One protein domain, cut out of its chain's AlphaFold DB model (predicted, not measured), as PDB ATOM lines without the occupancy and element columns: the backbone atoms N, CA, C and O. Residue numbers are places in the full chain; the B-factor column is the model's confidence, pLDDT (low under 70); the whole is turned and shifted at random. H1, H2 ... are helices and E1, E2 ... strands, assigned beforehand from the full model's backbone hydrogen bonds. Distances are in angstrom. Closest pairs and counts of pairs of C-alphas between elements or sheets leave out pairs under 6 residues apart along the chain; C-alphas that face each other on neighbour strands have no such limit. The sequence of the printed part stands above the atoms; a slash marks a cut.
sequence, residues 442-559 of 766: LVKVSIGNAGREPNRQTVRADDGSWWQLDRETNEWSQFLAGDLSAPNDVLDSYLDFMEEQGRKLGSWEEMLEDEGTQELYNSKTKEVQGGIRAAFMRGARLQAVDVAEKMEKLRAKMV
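Overview. This is residues 442 to 559 of the 766 residues of an uncharacterized protein of Candidatus Pacearchaeota archaeon (UniProt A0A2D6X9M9). The model has two lobes: a small three-stranded antiparallel sheet with E1 beyond it, and a group of four helices built along the very long helix H4, whose last part sticks out as an arm. H1 leads from the sheet's lobe to H4 and meets it at a slant, while the short H2 and H3 lie near the first half of H4. The printed part has 118 residues, with four named strands followed by four named helices; the sheet's order is E2, E3, E4, and the class is mixed, helices and strands. The whole is loose, with a radius of gyration of the C-alphas of 17.9 A, and elongated, spanning 61 by 33 by 26 A.

Arrangement. E1, residues 442 to 446, pairs with no named strand and is only just apart from E2, residues 456 to 460, the closest distance being 8.1 A. E2, E3, residues 466 to 470, and E4, residues 476 to 479, form a meander, each strand the antiparallel neighbour of the one before. The hairpin of E2 and E3 has N 459 and O 467 within hydrogen-bond range at 2.9 A; the hairpin of E3 and E4 has N 477 and O 468 at 2.9 A. H1, residues 488 to 502, is not on the sheet. It touches H4, residues 526 to 557, at a steep tilt of 43 degrees, the same way; the closest C-alphas are those of Gly 502 and Gly 539, 4.0 A apart, and H4 touches H1 with residues 531 to 543 alone. H2, residues 508 to 511, is close to H4 but not clearly touching, the closest C-alphas being those of Trp 508 and Phe 536, 7.5 A apart. H3, residues 515 to 522, only just touches H4, with 3 pairs of C-alphas within 8 A, the closest those of Tyr 521 and Gln 529, 6.4 A apart; H4 touches H3 with residues 529 to 532 alone. Every O i to N i+4 pair is within hydrogen-bond range in H1 and H3, and 27 of 28 are in H4; H2 is too short for such a pair.

Along the chain. E1 begins at C-alpha 442, (29.230, 28.902, -15.757), and is 13.1 A long; E2 measures 13.5 A, E3 13.0 A and E4 9.8 A. H1 begins at C-alpha 488, (10.285, 6.230, -5.217), and is 20.8 A long. H2 measures 5.2 A and H3 10.3 A. H4 is 46.1 A long and ends at C-alpha 557, (8.729, -11.273, -45.816).

Size, cuts and confidence. The two farthest C-alphas, those of Thr 473 and Val 559, are 62.3 A apart. Residues 547 to 559, of which 547 to 557 belong to H4, stand free; without them the body spans 43 by 29 by 26 A. The printed part has no cut, and no link is long. The mean pLDDT of the printed part is 77.4, and 33 residues are under 70, among them 442 to 456, 480 to 487 and 554 to 559.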
ATOM      1  N   LEU A 442      30.079  29.185 -14.594       52.78
ATOM      2  CA  LEU A 442      29.230  28.902 -15.757       52.78
ATOM      3  C   LEU A 442      29.253  27.410 -16.111       52.78
ATOM      4  O   LEU A 442      30.223  26.920 -16.690       52.78
ATOM      5  N   VAL A 443      28.152  26.719 -15.828       56.88
ATOM      6  CA  VAL A 443      27.934  25.316 -16.195       56.88
ATOM      7  C   VAL A 443      27.226  25.246 -17.552       56.88
ATOM      8  O   VAL A 443      26.285  25.994 -17.840       56.88
ATOM      9  N   LYS A 444      27.691  24.338 -18.414       56.12
ATOM     10  CA  LYS A 444      27.050  24.016 -19.693       56.12
ATOM     11  C   LYS A 444      25.961  22.976 -19.439       56.12
ATOM     12  O   LYS A 444      26.275  21.879 -18.999       56.12
ATOM     13  N   VAL A 445      24.704  23.300 -19.740       57.19
ATOM     14  CA  VAL A 445      23.572  22.397 -19.479       57.19
ATOM     15  C   VAL A 445      22.940  21.926 -20.789       57.19
ATOM     16  O   VAL A 445      22.576  22.736 -21.648       57.19
ATOM     17  N   SER A 446      22.790  20.607 -20.943       49.28
ATOM     18  CA  SER A 446      21.961  19.990 -21.984       49.28
ATOM     19  C   SER A 446      20.511  19.888 -21.508       49.28
ATOM     20  O   SER A 446      20.234  19.265 -20.481       49.28
ATOM     21  N   ILE A 447      19.573  20.476 -22.252       53.66
ATOM     22  CA  ILE A 447      18.152  20.465 -21.883       53.66
ATOM     23  C   ILE A 447      17.510  19.164 -22.382       53.66
ATOM     24  O   ILE A 447      17.115  19.056 -23.541       53.66
ATOM     25  N   GLY A 448      17.412  18.172 -21.495       47.03
ATOM     26  CA  GLY A 448      16.593  16.979 -21.722       47.03
ATOM     27  C   GLY A 448      15.093  17.303 -21.705       47.03
ATOM     28  O   GLY A 448      14.660  18.256 -21.054       47.03
ATOM     29  N   ASN A 449      14.286  16.500 -22.406       43.53
ATOM     30  CA  ASN A 449      12.825  16.620 -22.345       43.53
ATOM     31  C   ASN A 449      12.323  16.338 -20.921       43.53
ATOM     32  O   ASN A 449      12.724  15.352 -20.303       43.53
ATOM     33  N   ALA A 450      11.437  17.198 -20.416       42.81
ATOM     34  CA  ALA A 450      10.950  17.128 -19.042       42.81
ATOM     35  C   ALA A 450      10.139  15.848 -18.756       42.81
ATOM     36  O   ALA A 450       9.379  15.370 -19.601       42.81
ATOM     37  N   GLY A 451      10.286  15.331 -17.531       44.03
ATOM     38  CA  GLY A 451       9.493  14.221 -17.004       44.03
ATOM     39  C   GLY A 451       8.018  14.579 -16.772       44.03
ATOM     40  O   GLY A 451       7.576  15.701 -17.003       44.03
ATOM     41  N   ARG A 452       7.234  13.599 -16.304       43.12
ATOM     42  CA  ARG A 452       5.761  13.695 -16.217       43.12
ATOM     43  C   ARG A 452       5.205  14.639 -15.135       43.12
ATOM     44  O   ARG A 452       4.004  14.892 -15.162       43.12
ATOM     45  N   GLU A 453       6.015  15.154 -14.209       53.34
ATOM     46  CA  GLU A 453       5.546  16.056 -13.144       53.34
ATOM     47  C   GLU A 453       5.699  17.541 -13.542       53.34
ATOM     48  O   GLU A 453       6.817  17.996 -13.780       53.34
ATOM     49  N   PRO A 454       4.621  18.352 -13.577       58.03
ATOM     50  CA  PRO A 454       4.693  19.738 -14.059       58.03
ATOM     51  C   PRO A 454       5.487  20.691 -13.144       58.03
ATOM     52  O   PRO A 454       5.941  21.740 -13.613       58.03
ATOM     53  N   ASN A 455       5.686  20.336 -11.869       63.22
ATOM     54  CA  ASN A 455       6.355  21.180 -10.869       63.22
ATOM     55  C   ASN A 455       7.844  20.840 -10.663       63.22
ATOM     56  O   ASN A 455       8.516  21.531  -9.903       63.22
ATOM     57  N   ARG A 456       8.388  19.814 -11.332       62.22
ATOM     58  CA  ARG A 456       9.760  19.332 -11.101       62.22
ATOM     59  C   ARG A 456      10.517  19.132 -12.401       62.22
ATOM     60  O   ARG A 456      10.003  18.555 -13.354       62.22
ATOM     61  N   GLN A 457      11.763  19.592 -12.429       74.69
ATOM     62  CA  GLN A 457      12.638  19.435 -13.586       74.69
ATOM     63  C   GLN A 457      13.968  18.833 -13.144       74.69
ATOM     64  O   GLN A 457      14.770  19.489 -12.481       74.69
ATOM     65  N   THR A 458      14.188  17.570 -13.502       71.56
ATOM     66  CA  THR A 458      15.447  16.863 -13.267       71.56
ATOM     67  C   THR A 458      16.407  17.052 -14.437       71.56
ATOM     68  O   THR A 458      16.008  17.080 -15.602       71.56
ATOM     69  N   VAL A 459      17.690  17.201 -14.118       73.12
ATOM     70  CA  VAL A 459      18.795  17.353 -15.067       73.12
ATOM     71  C   VAL A 459      19.962  16.494 -14.582       73.12
ATOM     72  O   VAL A 459      20.208  16.393 -13.381       73.12
ATOM     73  N   ARG A 460      20.680  15.873 -15.520       68.25
ATOM     74  CA  ARG A 460      21.933  15.160 -15.256       68.25
ATOM     75  C   ARG A 460      23.098  16.035 -15.710       68.25
ATOM     76  O   ARG A 460      23.052  16.560 -16.821       68.25
ATOM     77  N   ALA A 461      24.104  16.201 -14.859       71.62
ATOM     78  CA  ALA A 461      25.321  16.939 -15.183       71.62
ATOM     79  C   ALA A 461      26.390  16.024 -15.816       71.62
ATOM     80  O   ALA A 461      26.314  14.796 -15.712       71.62
ATOM     81  N   ASP A 462      27.396  16.628 -16.460       66.31
ATOM     82  CA  ASP A 462      28.504  15.915 -17.123       66.31
ATOM     83  C   ASP A 462      29.359  15.082 -16.135       66.31
ATOM     84  O   ASP A 462      30.018  14.130 -16.541       66.31
ATOM     85  N   ASP A 463      29.316  15.400 -14.833       67.69
ATOM     86  CA  ASP A 463      29.947  14.633 -13.744       67.69
ATOM     87  C   ASP A 463      29.141  13.388 -13.308       67.69
ATOM     88  O   ASP A 463      29.551  12.648 -12.415       67.69
ATOM     89  N   GLY A 464      27.981  13.152 -13.927       64.69
ATOM     90  CA  GLY A 464      27.075  12.052 -13.616       64.69
ATOM     91  C   GLY A 464      26.092  12.321 -12.472       64.69
ATOM     92  O   GLY A 464      25.193  11.499 -12.279       64.69
ATOM     93  N   SER A 465      26.209  13.445 -11.757       73.12
ATOM     94  CA  SER A 465      25.292  13.816 -10.675       73.12
ATOM     95  C   SER A 465      23.914  14.240 -11.196       73.12
ATOM     96  O   SER A 465      23.763  14.734 -12.321       73.12
ATOM     97  N   TRP A 466      22.887  14.024 -10.371       76.44
ATOM     98  CA  TRP A 466      21.513  14.414 -10.673       76.44
ATOM     99  C   TRP A 466      21.104  15.627  -9.847       76.44
ATOM    100  O   TRP A 466      21.374  15.712  -8.648       76.44
ATOM    101  N   TRP A 467      20.424  16.550 -10.515       80.06
ATOM    102  CA  TRP A 467      19.964  17.815  -9.967       80.06
ATOM    103  C   TRP A 467      18.461  17.947 -10.200       80.06
ATOM    104  O   TRP A 467      17.988  17.733 -11.318       80.06
ATOM    105  N   GLN A 468      17.705  18.298  -9.162       84.00
ATOM    106  CA  GLN A 468      16.268  18.557  -9.244       84.00
ATOM    107  C   GLN A 468      15.996  20.029  -8.937       84.00
ATOM    108  O   GLN A 468      16.295  20.503  -7.841       84.00
ATOM    109  N   LEU A 469      15.411  20.734  -9.907       81.94
ATOM    110  CA  LEU A 469      14.782  22.031  -9.685       81.94
ATOM    111  C   LEU A 469      13.388  21.798  -9.110       81.94
ATOM    112  O   LEU A 469      12.512  21.251  -9.795       81.94
ATOM    113  N   ASP A 470      13.190  22.251  -7.879       77.25
ATOM    114  CA  ASP A 470      11.863  22.494  -7.330       77.25
ATOM    115  C   ASP A 470      11.348  23.836  -7.872       77.25
ATOM    116  O   ASP A 470      11.996  24.869  -7.711       77.25
ATOM    117  N   ARG A 471      10.188  23.842  -8.539       71.56
ATOM    118  CA  ARG A 471       9.604  25.071  -9.106       71.56
ATOM    119  C   ARG A 471       8.849  25.928  -8.086       71.56
ATOM    120  O   ARG A 471       8.461  27.038  -8.442       71.56
ATOM    121  N   GLU A 472       8.635  25.452  -6.860       72.62
ATOM    122  CA  GLU A 472       7.954  26.216  -5.805       72.62
ATOM    123  C   GLU A 472       8.941  27.076  -5.001       72.62
ATOM    124  O   GLU A 472       8.657  28.245  -4.737       72.62
ATOM    125  N   THR A 473      10.131  26.548  -4.693       80.31
ATOM    126  CA  THR A 473      11.260  27.321  -4.131       80.31
ATOM    127  C   THR A 473      12.152  27.973  -5.192       80.31
ATOM    128  O   THR A 473      12.792  28.987  -4.916       80.31
ATOM    129  N   ASN A 474      12.180  27.426  -6.414       79.19
ATOM    130  CA  ASN A 474      13.149  27.740  -7.471       79.19
ATOM    131  C   ASN A 474      14.615  27.433  -7.074       79.19
ATOM    132  O   ASN A 474      15.552  28.027  -7.614       79.19
ATOM    133  N   GLU A 475      14.814  26.489  -6.149       76.81
ATOM    134  CA  GLU A 475      16.126  25.995  -5.724       76.81
ATOM    135  C   GLU A 475      16.498  24.688  -6.448       76.81
ATOM    136  O   GLU A 475      15.650  23.844  -6.755       76.81
ATOM    137  N   TRP A 476      17.794  24.517  -6.725       79.25
ATOM    138  CA  TRP A 476      18.358  23.286  -7.283       79.25
ATOM    139  C   TRP A 476      18.965  22.440  -6.167       79.25
ATOM    140  O   TRP A 476      19.924  22.858  -5.522       79.25
ATOM    141  N   SER A 477      18.457  21.224  -5.986       78.62
ATOM    142  CA  SER A 477      19.027  20.240  -5.062       78.62
ATOM    143  C   SER A 477      19.802  19.163  -5.822       78.62
ATOM    144  O   SER A 477      19.292  18.575  -6.779       78.62
ATOM    145  N   GLN A 478      21.043  18.904  -5.405       80.44
ATOM    146  CA  GLN A 478      21.832  17.768  -5.885       80.44
ATOM    147  C   GLN A 478      21.465  16.522  -5.073       80.44
ATOM    148  O   GLN A 478      21.387  16.585  -3.845       80.44
ATOM    149  N   PHE A 479      21.286  15.380  -5.735       71.38
ATOM    150  CA  PHE A 479      21.070  14.102  -5.060       71.38
ATOM    151  C   PHE A 479      21.927  12.990  -5.668       71.38
ATOM    152  O   PHE A 479      22.095  12.869  -6.884       71.38
ATOM    153  N   LEU A 480      22.482  12.150  -4.793       61.09
ATOM    154  CA  LEU A 480      23.229  10.963  -5.188       61.09
ATOM    155  C   LEU A 480      22.248   9.816  -5.436       61.09
ATOM    156  O   LEU A 480      21.501   9.427  -4.539       61.09
ATOM    157  N   ALA A 481      22.324   9.190  -6.613       51.78
ATOM    158  CA  ALA A 481      21.518   8.014  -6.967       51.78
ATOM    159  C   ALA A 481      21.755   6.787  -6.048       51.78
ATOM    160  O   ALA A 481      21.070   5.770  -6.169       51.78
ATOM    161  N   GLY A 482      22.719   6.865  -5.124       48.72
ATOM    162  CA  GLY A 482      23.028   5.842  -4.127       48.72
ATOM    163  C   GLY A 482      22.038   5.754  -2.959       48.72
ATOM    164  O   GLY A 482      21.801   4.641  -2.487       48.72
ATOM    165  N   ASP A 483      21.426   6.860  -2.523       52.31
ATOM    166  CA  ASP A 483      20.702   6.905  -1.241       52.31
ATOM    167  C   ASP A 483      19.416   6.045  -1.226       52.31
ATOM    168  O   ASP A 483      18.754   5.859  -2.248       52.31
ATOM    169  N   LEU A 484      19.075   5.494  -0.058       46.06
ATOM    170  CA  LEU A 484      17.848   4.720   0.196       46.06
ATOM    171  C   LEU A 484      16.676   5.611   0.636       46.06
ATOM    172  O   LEU A 484      15.542   5.145   0.693       46.06
ATOM    173  N   SER A 485      16.954   6.878   0.946       51.53
ATOM    174  CA  SER A 485      15.964   7.940   1.137       51.53
ATOM    175  C   SER A 485      15.597   8.667  -0.165       51.53
ATOM    176  O   SER A 485      14.730   9.541  -0.148       51.53
ATOM    177  N   ALA A 486      16.217   8.297  -1.294       57.03
ATOM    178  CA  ALA A 486      15.803   8.771  -2.610       57.03
ATOM    179  C   ALA A 486      14.320   8.411  -2.842       57.03
ATOM    180  O   ALA A 486      13.938   7.259  -2.607       57.03
ATOM    181  N   PRO A 487      13.473   9.366  -3.264       65.94
ATOM    182  CA  PRO A 487      12.044   9.120  -3.402       65.94
ATOM    183  C   PRO A 487      11.757   8.088  -4.508       65.94
ATOM    184  O   PRO A 487      12.588   7.837  -5.385       65.94
ATOM    185  N   ASN A 488      10.594   7.432  -4.426       73.62
ATOM    186  CA  ASN A 488      10.285   6.230  -5.217       73.62
ATOM    187  C   ASN A 488      10.423   6.441  -6.735       73.62
ATOM    188  O   ASN A 488      10.825   5.521  -7.434       73.62
ATOM    189  N   ASP A 489      10.169   7.654  -7.230       73.62
ATOM    190  CA  ASP A 489      10.356   8.060  -8.625       73.62
ATOM    191  C   ASP A 489      11.804   7.900  -9.117       73.62
ATOM    192  O   ASP A 489      12.019   7.552 -10.279       73.62
ATOM    193  N   VAL A 490      12.802   8.072  -8.245       75.06
ATOM    194  CA  VAL A 490      14.220   7.828  -8.562       75.06
ATOM    195  C   VAL A 490      14.510   6.329  -8.669       75.06
ATOM    196  O   VAL A 490      15.241   5.907  -9.567       75.06
ATOM    197  N   LEU A 491      13.923   5.510  -7.789       80.00
ATOM    198  CA  LEU A 491      14.076   4.054  -7.837       80.00
ATOM    199  C   LEU A 491      13.364   3.464  -9.061       80.00
ATOM    200  O   LEU A 491      13.974   2.680  -9.784       80.00
ATOM    201  N   ASP A 492      12.128   3.880  -9.332       85.12
ATOM    202  CA  ASP A 492      11.359   3.450 -10.502       85.12
ATOM    203  C   ASP A 492      12.064   3.868 -11.803       85.12
ATOM    204  O   ASP A 492      12.260   3.032 -12.683       85.12
ATOM    205  N   SER A 493      12.581   5.102 -11.889       84.38
ATOM    206  CA  SER A 493      13.396   5.552 -13.034       84.38
ATOM    207  C   SER A 493      14.664   4.708 -13.232       84.38
ATOM    208  O   SER A 493      15.086   4.477 -14.367       84.38
ATOM    209  N   TYR A 494      15.283   4.230 -12.146       85.12
ATOM    210  CA  TYR A 494      16.440   3.339 -12.228       85.12
ATOM    211  C   TYR A 494      16.049   1.909 -12.635       85.12
ATOM    212  O   TYR A 494      16.778   1.266 -13.388       85.12
ATOM    213  N   LEU A 495      14.890   1.408 -12.198       91.00
ATOM    214  CA  LEU A 495      14.363   0.114 -12.638       91.00
ATOM    215  C   LEU A 495      13.968   0.141 -14.124       91.00
ATOM    216  O   LEU A 495      14.298  -0.804 -14.838       91.00
ATOM    217  N   ASP A 496      13.363   1.227 -14.609       91.88
ATOM    218  CA  ASP A 496      13.082   1.447 -16.035       91.88
ATOM    219  C   ASP A 496      14.379   1.519 -16.862       91.88
ATOM    220  O   ASP A 496      14.491   0.861 -17.898       91.88
ATOM    221  N   PHE A 497      15.402   2.241 -16.381       91.12
ATOM    222  CA  PHE A 497      16.733   2.247 -17.001       91.12
ATOM    223  C   PHE A 497      17.335   0.837 -17.074       91.12
ATOM    224  O   PHE A 497      17.835   0.437 -18.122       91.12
ATOM    225  N   MET A 498      17.259   0.061 -15.992       93.75
ATOM    226  CA  MET A 498      17.807  -1.296 -15.938       93.75
ATOM    227  C   MET A 498      17.028  -2.290 -16.809       93.75
ATOM    228  O   MET A 498      17.633  -3.180 -17.405       93.75
ATOM    229  N   GLU A 499      15.712  -2.121 -16.955       95.12
ATOM    230  CA  GLU A 499      14.914  -2.869 -17.930       95.12
ATOM    231  C   GLU A 499      15.297  -2.502 -19.375       95.12
ATOM    232  O   GLU A 499      15.454  -3.385 -20.216       95.12
ATOM    233  N   GLU A 500      15.538  -1.224 -19.664       93.75
ATOM    234  CA  GLU A 500      16.004  -0.752 -20.974       93.75
ATOM    235  C   GLU A 500      17.460  -1.170 -21.283       93.75
ATOM    236  O   GLU A 500      17.784  -1.427 -22.444       93.75
ATOM    237  N   GLN A 501      18.335  -1.325 -20.280       91.94
ATOM    238  CA  GLN A 501      19.649  -1.961 -20.470       91.94
ATOM    239  C   GLN A 501      19.516  -3.458 -20.746       91.94
ATOM    240  O   GLN A 501      20.159  -3.968 -21.662       91.94
ATOM    241  N   GLY A 502      18.609  -4.147 -20.044       94.88
ATOM    242  CA  GLY A 502      18.253  -5.533 -20.350       94.88
ATOM    243  C   GLY A 502      17.690  -5.712 -21.763       94.88
ATOM    244  O   GLY A 502      17.829  -6.781 -22.344       94.88
ATOM    245  N   ARG A 503      17.089  -4.673 -22.360       94.06
ATOM    246  CA  ARG A 503      16.661  -4.691 -23.771       94.06
ATOM    247  C   ARG A 503      17.804  -4.518 -24.778       94.06
ATOM    248  O   ARG A 503      17.591  -4.762 -25.969       94.06
ATOM    249  N   LYS A 504      18.990  -4.086 -24.344       92.19
ATOM    250  CA  LYS A 504      20.134  -3.735 -25.206       92.19
ATOM    251  C   LYS A 504      21.264  -4.748 -25.123       92.19
ATOM    252  O   LYS A 504      21.709  -5.228 -26.162       92.19
ATOM    253  N   LEU A 505      21.704  -5.054 -23.908       80.81
ATOM    254  CA  LEU A 505      22.826  -5.947 -23.630       80.81
ATOM    255  C   LEU A 505      22.366  -7.411 -23.681       80.81
ATOM    256  O   LEU A 505      21.212  -7.720 -23.380       80.81
ATOM    257  N   GLY A 506      23.248  -8.311 -24.109       78.75
ATOM    258  CA  GLY A 506      22.934  -9.726 -24.309       78.75
ATOM    259  C   GLY A 506      23.004 -10.561 -23.028       78.75
ATOM    260  O   GLY A 506      22.406 -11.637 -22.969       78.75
ATOM    261  N   SER A 507      23.718 -10.087 -22.002       92.50
ATOM    262  CA  SER A 507      23.874 -10.798 -20.728       92.50
ATOM    263  C   SER A 507      23.899  -9.868 -19.511       92.50
ATOM    264  O   SER A 507      24.174  -8.675 -19.614       92.50
ATOM    265  N   TRP A 508      23.600 -10.431 -18.337       92.94
ATOM    266  CA  TRP A 508      23.727  -9.729 -17.054       92.94
ATOM    267  C   TRP A 508      25.204  -9.496 -16.699       92.94
ATOM    268  O   TRP A 508      25.551  -8.523 -16.042       92.94
ATOM    269  N   GLU A 509      26.067 -10.392 -17.164       94.00
ATOM    270  CA  GLU A 509      27.509 -10.382 -16.983       94.00
ATOM    271  C   GLU A 509      28.148  -9.195 -17.727       94.00
ATOM    272  O   GLU A 509      28.804  -8.384 -17.088       94.00
ATOM    273  N   GLU A 510      27.838  -9.012 -19.015       91.19
ATOM    274  CA  GLU A 510      28.237  -7.859 -19.855       91.19
ATOM    275  C   GLU A 510      27.819  -6.501 -19.257       91.19
ATOM    276  O   GLU A 510      28.533  -5.511 -19.369       91.19
ATOM    277  N   MET A 511      26.680  -6.447 -18.561       92.25
ATOM    278  CA  MET A 511      26.222  -5.242 -17.857       92.25
ATOM    279  C   MET A 511      27.011  -4.974 -16.560       92.25
ATOM    280  O   MET A 511      27.157  -3.819 -16.165       92.25
ATOM    281  N   LEU A 512      27.569  -6.010 -15.922       92.00
ATOM    282  CA  LEU A 512      28.490  -5.870 -14.787       92.00
ATOM    283  C   LEU A 512      29.962  -5.693 -15.209       92.00
ATOM    284  O   LEU A 512      30.805  -5.553 -14.326       92.00
ATOM    285  N   GLU A 513      30.293  -5.692 -16.503       90.69
ATOM    286  CA  GLU A 513      31.632  -5.315 -16.996       90.69
ATOM    287  C   GLU A 513      31.824  -3.785 -17.058       90.69
ATOM    288  O   GLU A 513      32.960  -3.313 -17.053       90.69
ATOM    289  N   ASP A 514      30.740  -2.998 -17.038       88.25
ATOM    290  CA  ASP A 514      30.802  -1.550 -16.810       88.25
ATOM    291  C   ASP A 514      31.052  -1.250 -15.323       88.25
ATOM    292  O   ASP A 514      30.180  -1.469 -14.477       88.25
ATOM    293  N   GLU A 515      32.239  -0.728 -15.002       86.31
ATOM    294  CA  GLU A 515      32.674  -0.460 -13.623       86.31
ATOM    295  C   GLU A 515      31.677   0.434 -12.864       86.31
ATOM    296  O   GLU A 515      31.329   0.136 -11.722       86.31
ATOM    297  N   GLY A 516      31.139   1.476 -13.513       83.31
ATOM    298  CA  GLY A 516      30.183   2.400 -12.896       83.31
ATOM    299  C   GLY A 516      28.853   1.738 -12.523       83.31
ATOM    300  O   GLY A 516      28.327   1.955 -11.428       83.31
ATOM    301  N   THR A 517      28.313   0.887 -13.400       82.44
ATOM    302  CA  THR A 517      27.089   0.123 -13.121       82.44
ATOM    303  C   THR A 517      27.347  -0.998 -12.107       82.44
ATOM    304  O   THR A 517      26.492  -1.263 -11.256       82.44
ATOM    305  N   GLN A 518      28.540  -1.605 -12.114       88.50
ATOM    306  CA  GLN A 518      28.943  -2.610 -11.128       88.50
ATOM    307  C   GLN A 518      29.078  -2.013  -9.715       88.50
ATOM    308  O   GLN A 518      28.532  -2.575  -8.761       88.50
ATOM    309  N   GLU A 519      29.746  -0.863  -9.560       84.75
ATOM    310  CA  GLU A 519      29.840  -0.147  -8.280       84.75
ATOM    311  C   GLU A 519      28.456   0.278  -7.773       84.75
ATOM    312  O   GLU A 519      28.110   0.001  -6.620       84.75
ATOM    313  N   LEU A 520      27.625   0.867  -8.642       80.25
ATOM    314  CA  LEU A 520      26.271   1.304  -8.290       80.25
ATOM    315  C   LEU A 520      25.349   0.132  -7.911       80.25
ATOM    316  O   LEU A 520      24.502   0.279  -7.031       80.25
ATOM    317  N   TYR A 521      25.510  -1.045  -8.519       87.44
ATOM    318  CA  TYR A 521      24.805  -2.259  -8.095       87.44
ATOM    319  C   TYR A 521      25.314  -2.766  -6.736       87.44
ATOM    320  O   TYR A 521      24.519  -3.086  -5.845       87.44
ATOM    321  N   ASN A 522      26.635  -2.815  -6.544       89.38
ATOM    322  CA  ASN A 522      27.261  -3.295  -5.312       89.38
ATOM    323  C   ASN A 522      26.996  -2.382  -4.101       89.38
ATOM    324  O   ASN A 522      26.965  -2.874  -2.974       89.38
ATOM    325  N   SER A 523      26.736  -1.087  -4.314       86.06
ATOM    326  CA  SER A 523      26.416  -0.128  -3.247       86.06
ATOM    327  C   SER A 523      25.005  -0.284  -2.653       86.06
ATOM    328  O   SER A 523      24.684   0.374  -1.661       86.06
ATOM    329  N   LYS A 524      24.126  -1.093  -3.262       86.50
ATOM    330  CA  LYS A 524      22.707  -1.220  -2.880       86.50
ATOM    331  C   LYS A 524      22.443  -2.393  -1.930       86.50
ATOM    332  O   LYS A 524      23.199  -3.357  -1.849       86.50
ATOM    333  N   THR A 525      21.319  -2.334  -1.212       90.62
ATOM    334  CA  THR A 525      20.860  -3.449  -0.365       90.62
ATOM    335  C   THR A 525      20.490  -4.664  -1.216       90.62
ATOM    336  O   THR A 525      20.084  -4.528  -2.369       90.62
ATOM    337  N   LYS A 526      20.552  -5.867  -0.631       88.12
ATOM    338  CA  LYS A 526      20.226  -7.127  -1.328       88.12
ATOM    339  C   LYS A 526      18.808  -7.161  -1.915       88.12
ATOM    340  O   LYS A 526      18.578  -7.825  -2.920       88.12
ATOM    341  N   GLU A 527      17.871  -6.445  -1.301       85.88
ATOM    342  CA  GLU A 527      16.488  -6.317  -1.774       85.88
ATOM    343  C   GLU A 527      16.415  -5.447  -3.037       85.88
ATOM    344  O   GLU A 527      15.849  -5.869  -4.046       85.88
ATOM    345  N   VAL A 528      17.079  -4.285  -3.028       86.00
ATOM    346  CA  VAL A 528      17.172  -3.392  -4.193       86.00
ATOM    347  C   VAL A 528      17.979  -4.042  -5.325       86.00
ATOM    348  O   VAL A 528      17.548  -4.000  -6.472       86.00
ATOM    349  N   GLN A 529      19.076  -4.741  -5.015       92.06
ATOM    350  CA  GLN A 529      19.815  -5.588  -5.966       92.06
ATOM    351  C   GLN A 529      18.911  -6.648  -6.619       92.06
ATOM    352  O   GLN A 529      18.965  -6.850  -7.834       92.06
ATOM    353  N   GLY A 530      18.031  -7.286  -5.839       93.00
ATOM    354  CA  GLY A 530      17.017  -8.210  -6.348       93.00
ATOM    355  C   GLY A 530      16.038  -7.544  -7.322       93.00
ATOM    356  O   GLY A 530      15.782  -8.094  -8.393       93.00
ATOM    357  N   GLY A 531      15.547  -6.345  -6.992       91.19
ATOM    358  CA  GLY A 531      14.688  -5.540  -7.869       91.19
ATOM    359  C   GLY A 531      15.373  -5.140  -9.180       91.19
ATOM    360  O   GLY A 531      14.821  -5.365 -10.255       91.19
ATOM    361  N   ILE A 532      16.608  -4.636  -9.097       92.12
ATOM    362  CA  ILE A 532      17.444  -4.259 -10.248       92.12
ATOM    363  C   ILE A 532      17.653  -5.451 -11.188       92.12
ATOM    364  O   ILE A 532      17.413  -5.354 -12.394       92.12
ATOM    365  N   ARG A 533      18.041  -6.608 -10.636       94.81
ATOM    366  CA  ARG A 533      18.247  -7.829 -11.422       94.81
ATOM    367  C   ARG A 533      16.943  -8.350 -12.022       94.81
ATOM    368  O   ARG A 533      16.946  -8.833 -13.152       94.81
ATOM    369  N   ALA A 534      15.821  -8.224 -11.315       94.88
ATOM    370  CA  ALA A 534      14.512  -8.574 -11.855       94.88
ATOM    371  C   ALA A 534      14.120  -7.675 -13.041       94.88
ATOM    372  O   ALA A 534      13.668  -8.205 -14.054       94.88
ATOM    373  N   ALA A 535      14.334  -6.357 -12.955       94.44
ATOM    374  CA  ALA A 535      14.049  -5.414 -14.038       94.44
ATOM    375  C   ALA A 535      14.886  -5.705 -15.296       94.44
ATOM    376  O   ALA A 535      14.321  -5.903 -16.372       94.44
ATOM    377  N   PHE A 536      16.205  -5.877 -15.156       96.62
ATOM    378  CA  PHE A 536      17.075  -6.277 -16.271       96.62
ATOM    379  C   PHE A 536      16.613  -7.591 -16.926       96.62
ATOM    380  O   PHE A 536      16.504  -7.689 -18.148       96.62
ATOM    381  N   MET A 537      16.250  -8.596 -16.121       95.50
ATOM    382  CA  MET A 537      15.757  -9.880 -16.634       95.50
ATOM    383  C   MET A 537      14.347  -9.808 -17.251       95.50
ATOM    384  O   MET A 537      13.998 -10.695 -18.033       95.50
ATOM    385  N   ARG A 538      13.532  -8.779 -16.961       95.75
ATOM    386  CA  ARG A 538      12.334  -8.458 -17.769       95.75
ATOM    387  C   ARG A 538      12.751  -7.864 -19.114       95.75
ATOM    388  O   ARG A 538      12.255  -8.317 -20.141       95.75
ATOM    389  N   GLY A 539      13.721  -6.951 -19.111       95.62
ATOM    390  CA  GLY A 539      14.289  -6.328 -20.307       95.62
ATOM    391  C   GLY A 539      14.783  -7.343 -21.334       95.62
ATOM    392  O   GLY A 539      14.332  -7.330 -22.477       95.62
ATOM    393  N   ALA A 540      15.610  -8.297 -20.900       94.12
ATOM    394  CA  ALA A 540      16.151  -9.348 -21.768       94.12
ATOM    395  C   ALA A 540      15.059 -10.273 -22.340       94.12
ATOM    396  O   ALA A 540      15.133 -10.717 -23.487       94.12
ATOM    397  N   ARG A 541      13.984 -10.528 -21.581       93.62
ATOM    398  CA  ARG A 541      12.813 -11.273 -22.085       93.62
ATOM    399  C   ARG A 541      12.034 -10.472 -23.123       93.62
ATOM    400  O   ARG A 541      11.579 -11.046 -24.107       93.62
ATOM    401  N   LEU A 542      11.900  -9.162 -22.927       92.56
ATOM    402  CA  LEU A 542      11.249  -8.271 -23.885       92.56
ATOM    403  C   LEU A 542      12.089  -8.131 -25.161       92.56
ATOM    404  O   LEU A 542      11.520  -8.205 -26.241       92.56
ATOM    405  N   GLN A 543      13.424  -8.082 -25.065       92.50
ATOM    406  CA  GLN A 543      14.320  -8.195 -26.223       92.50
ATOM    407  C   GLN A 543      14.097  -9.509 -26.986       92.50
ATOM    408  O   GLN A 543      13.995  -9.495 -28.209       92.50
ATOM    409  N   ALA A 544      13.981 -10.641 -26.285       87.31
ATOM    410  CA  ALA A 544      13.726 -11.933 -26.919       87.31
ATOM    411  C   ALA A 544      12.368 -11.976 -27.648       87.31
ATOM    412  O   ALA A 544      12.285 -12.546 -28.737       87.31
ATOM    413  N   VAL A 545      11.326 -11.333 -27.104       90.44
ATOM    414  CA  VAL A 545      10.020 -11.166 -27.774       90.44
ATOM    415  C   VAL A 545      10.135 -10.235 -28.984       90.44
ATOM    416  O   VAL A 545       9.705 -10.606 -30.071       90.44
ATOM    417  N   ASP A 546      10.783  -9.081 -28.840       87.38
ATOM    418  CA  ASP A 546      11.088  -8.144 -29.926       87.38
ATOM    419  C   ASP A 546      11.843  -8.820 -31.080       87.38
ATOM    420  O   ASP A 546      11.563  -8.575 -32.253       87.38
ATOM    421  N   VAL A 547      12.831  -9.661 -30.764       84.44
ATOM    422  CA  VAL A 547      13.622 -10.425 -31.737       84.44
ATOM    423  C   VAL A 547      12.786 -11.536 -32.367       84.44
ATOM    424  O   VAL A 547      12.890 -11.735 -33.576       84.44
ATOM    425  N   ALA A 548      11.925 -12.219 -31.607       83.31
ATOM    426  CA  ALA A 548      10.989 -13.201 -32.151       83.31
ATOM    427  C   ALA A 548       9.988 -12.550 -33.121       83.31
ATOM    428  O   ALA A 548       9.822 -13.039 -34.236       83.31
ATOM    429  N   GLU A 549       9.406 -11.406 -32.759       86.56
ATOM    430  CA  GLU A 549       8.466 -10.655 -33.596       86.56
ATOM    431  C   GLU A 549       9.161 -10.069 -34.843       86.56
ATOM    432  O   GLU A 549       8.626 -10.136 -35.952       86.56
ATOM    433  N   LYS A 550      10.403  -9.575 -34.714       80.94
ATOM    434  CA  LYS A 550      11.248  -9.181 -35.861       80.94
ATOM    435  C   LYS A 550      11.566 -10.382 -36.759       80.94
ATOM    436  O   LYS A 550      11.485 -10.251 -37.979       80.94
ATOM    437  N   MET A 551      11.872 -11.553 -36.196       71.44
ATOM    438  CA  MET A 551      12.101 -12.799 -36.944       71.44
ATOM    439  C   MET A 551      10.834 -13.309 -37.636       71.44
ATOM    440  O   MET A 551      10.917 -13.810 -38.754       71.44
ATOM    441  N   GLU A 552       9.660 -13.157 -37.028       75.12
ATOM    442  CA  GLU A 552       8.372 -13.502 -37.631       75.12
ATOM    443  C   GLU A 552       8.006 -12.536 -38.764       75.12
ATOM    444  O   GLU A 552       7.742 -12.975 -39.884       75.12
ATOM    445  N   LYS A 553       8.137 -11.221 -38.544       75.31
ATOM    446  CA  LYS A 553       8.010 -10.189 -39.589       75.31
ATOM    447  C   LYS A 553       9.021 -10.380 -40.725       75.31
ATOM    448  O   LYS A 553       8.713 -10.055 -41.871       75.31
ATOM    449  N   LEU A 554      10.210 -10.918 -40.445       68.62
ATOM    450  CA  LEU A 554      11.171 -11.331 -41.469       68.62
ATOM    451  C   LEU A 554      10.704 -12.593 -42.201       68.62
ATOM    452  O   LEU A 554      10.689 -12.576 -43.426       68.62
ATOM    453  N   ARG A 555      10.266 -13.651 -41.502       68.69
ATOM    454  CA  ARG A 555       9.728 -14.891 -42.104       68.69
ATOM    455  C   ARG A 555       8.527 -14.618 -43.013       68.69
ATOM    456  O   ARG A 555       8.522 -15.097 -44.141       68.69
ATOM    457  N   ALA A 556       7.590 -13.770 -42.590       65.31
ATOM    458  CA  ALA A 556       6.464 -13.309 -43.407       65.31
ATOM    459  C   ALA A 556       6.911 -12.539 -44.670       65.31
ATOM    460  O   ALA A 556       6.240 -12.579 -45.696       65.31
ATOM    461  N   LYS A 557       8.084 -11.889 -44.640       63.06
ATOM    462  CA  LYS A 557       8.729 -11.273 -45.816       63.06
ATOM    463  C   LYS A 557       9.620 -12.245 -46.612       63.06
ATOM    464  O   LYS A 557       9.986 -11.939 -47.744       63.06
ATOM    465  N   MET A 558       9.956 -13.420 -46.068       52.22
ATOM    466  CA  MET A 558      10.781 -14.451 -46.721       52.22
ATOM    467  C   MET A 558       9.993 -15.391 -47.650       52.22
ATOM    468  O   MET A 558      10.589 -16.332 -48.170       52.22
ATOM    469  N   VAL A 559       8.699 -15.146 -47.889       55.12
ATOM    470  CA  VAL A 559       7.859 -15.951 -48.803       55.12
ATOM    471  C   VAL A 559       8.396 -15.942 -50.246       55.12
ATOM    472  O   VAL A 559       8.210 -16.909 -50.976       55.12
TER     473      VAL A 559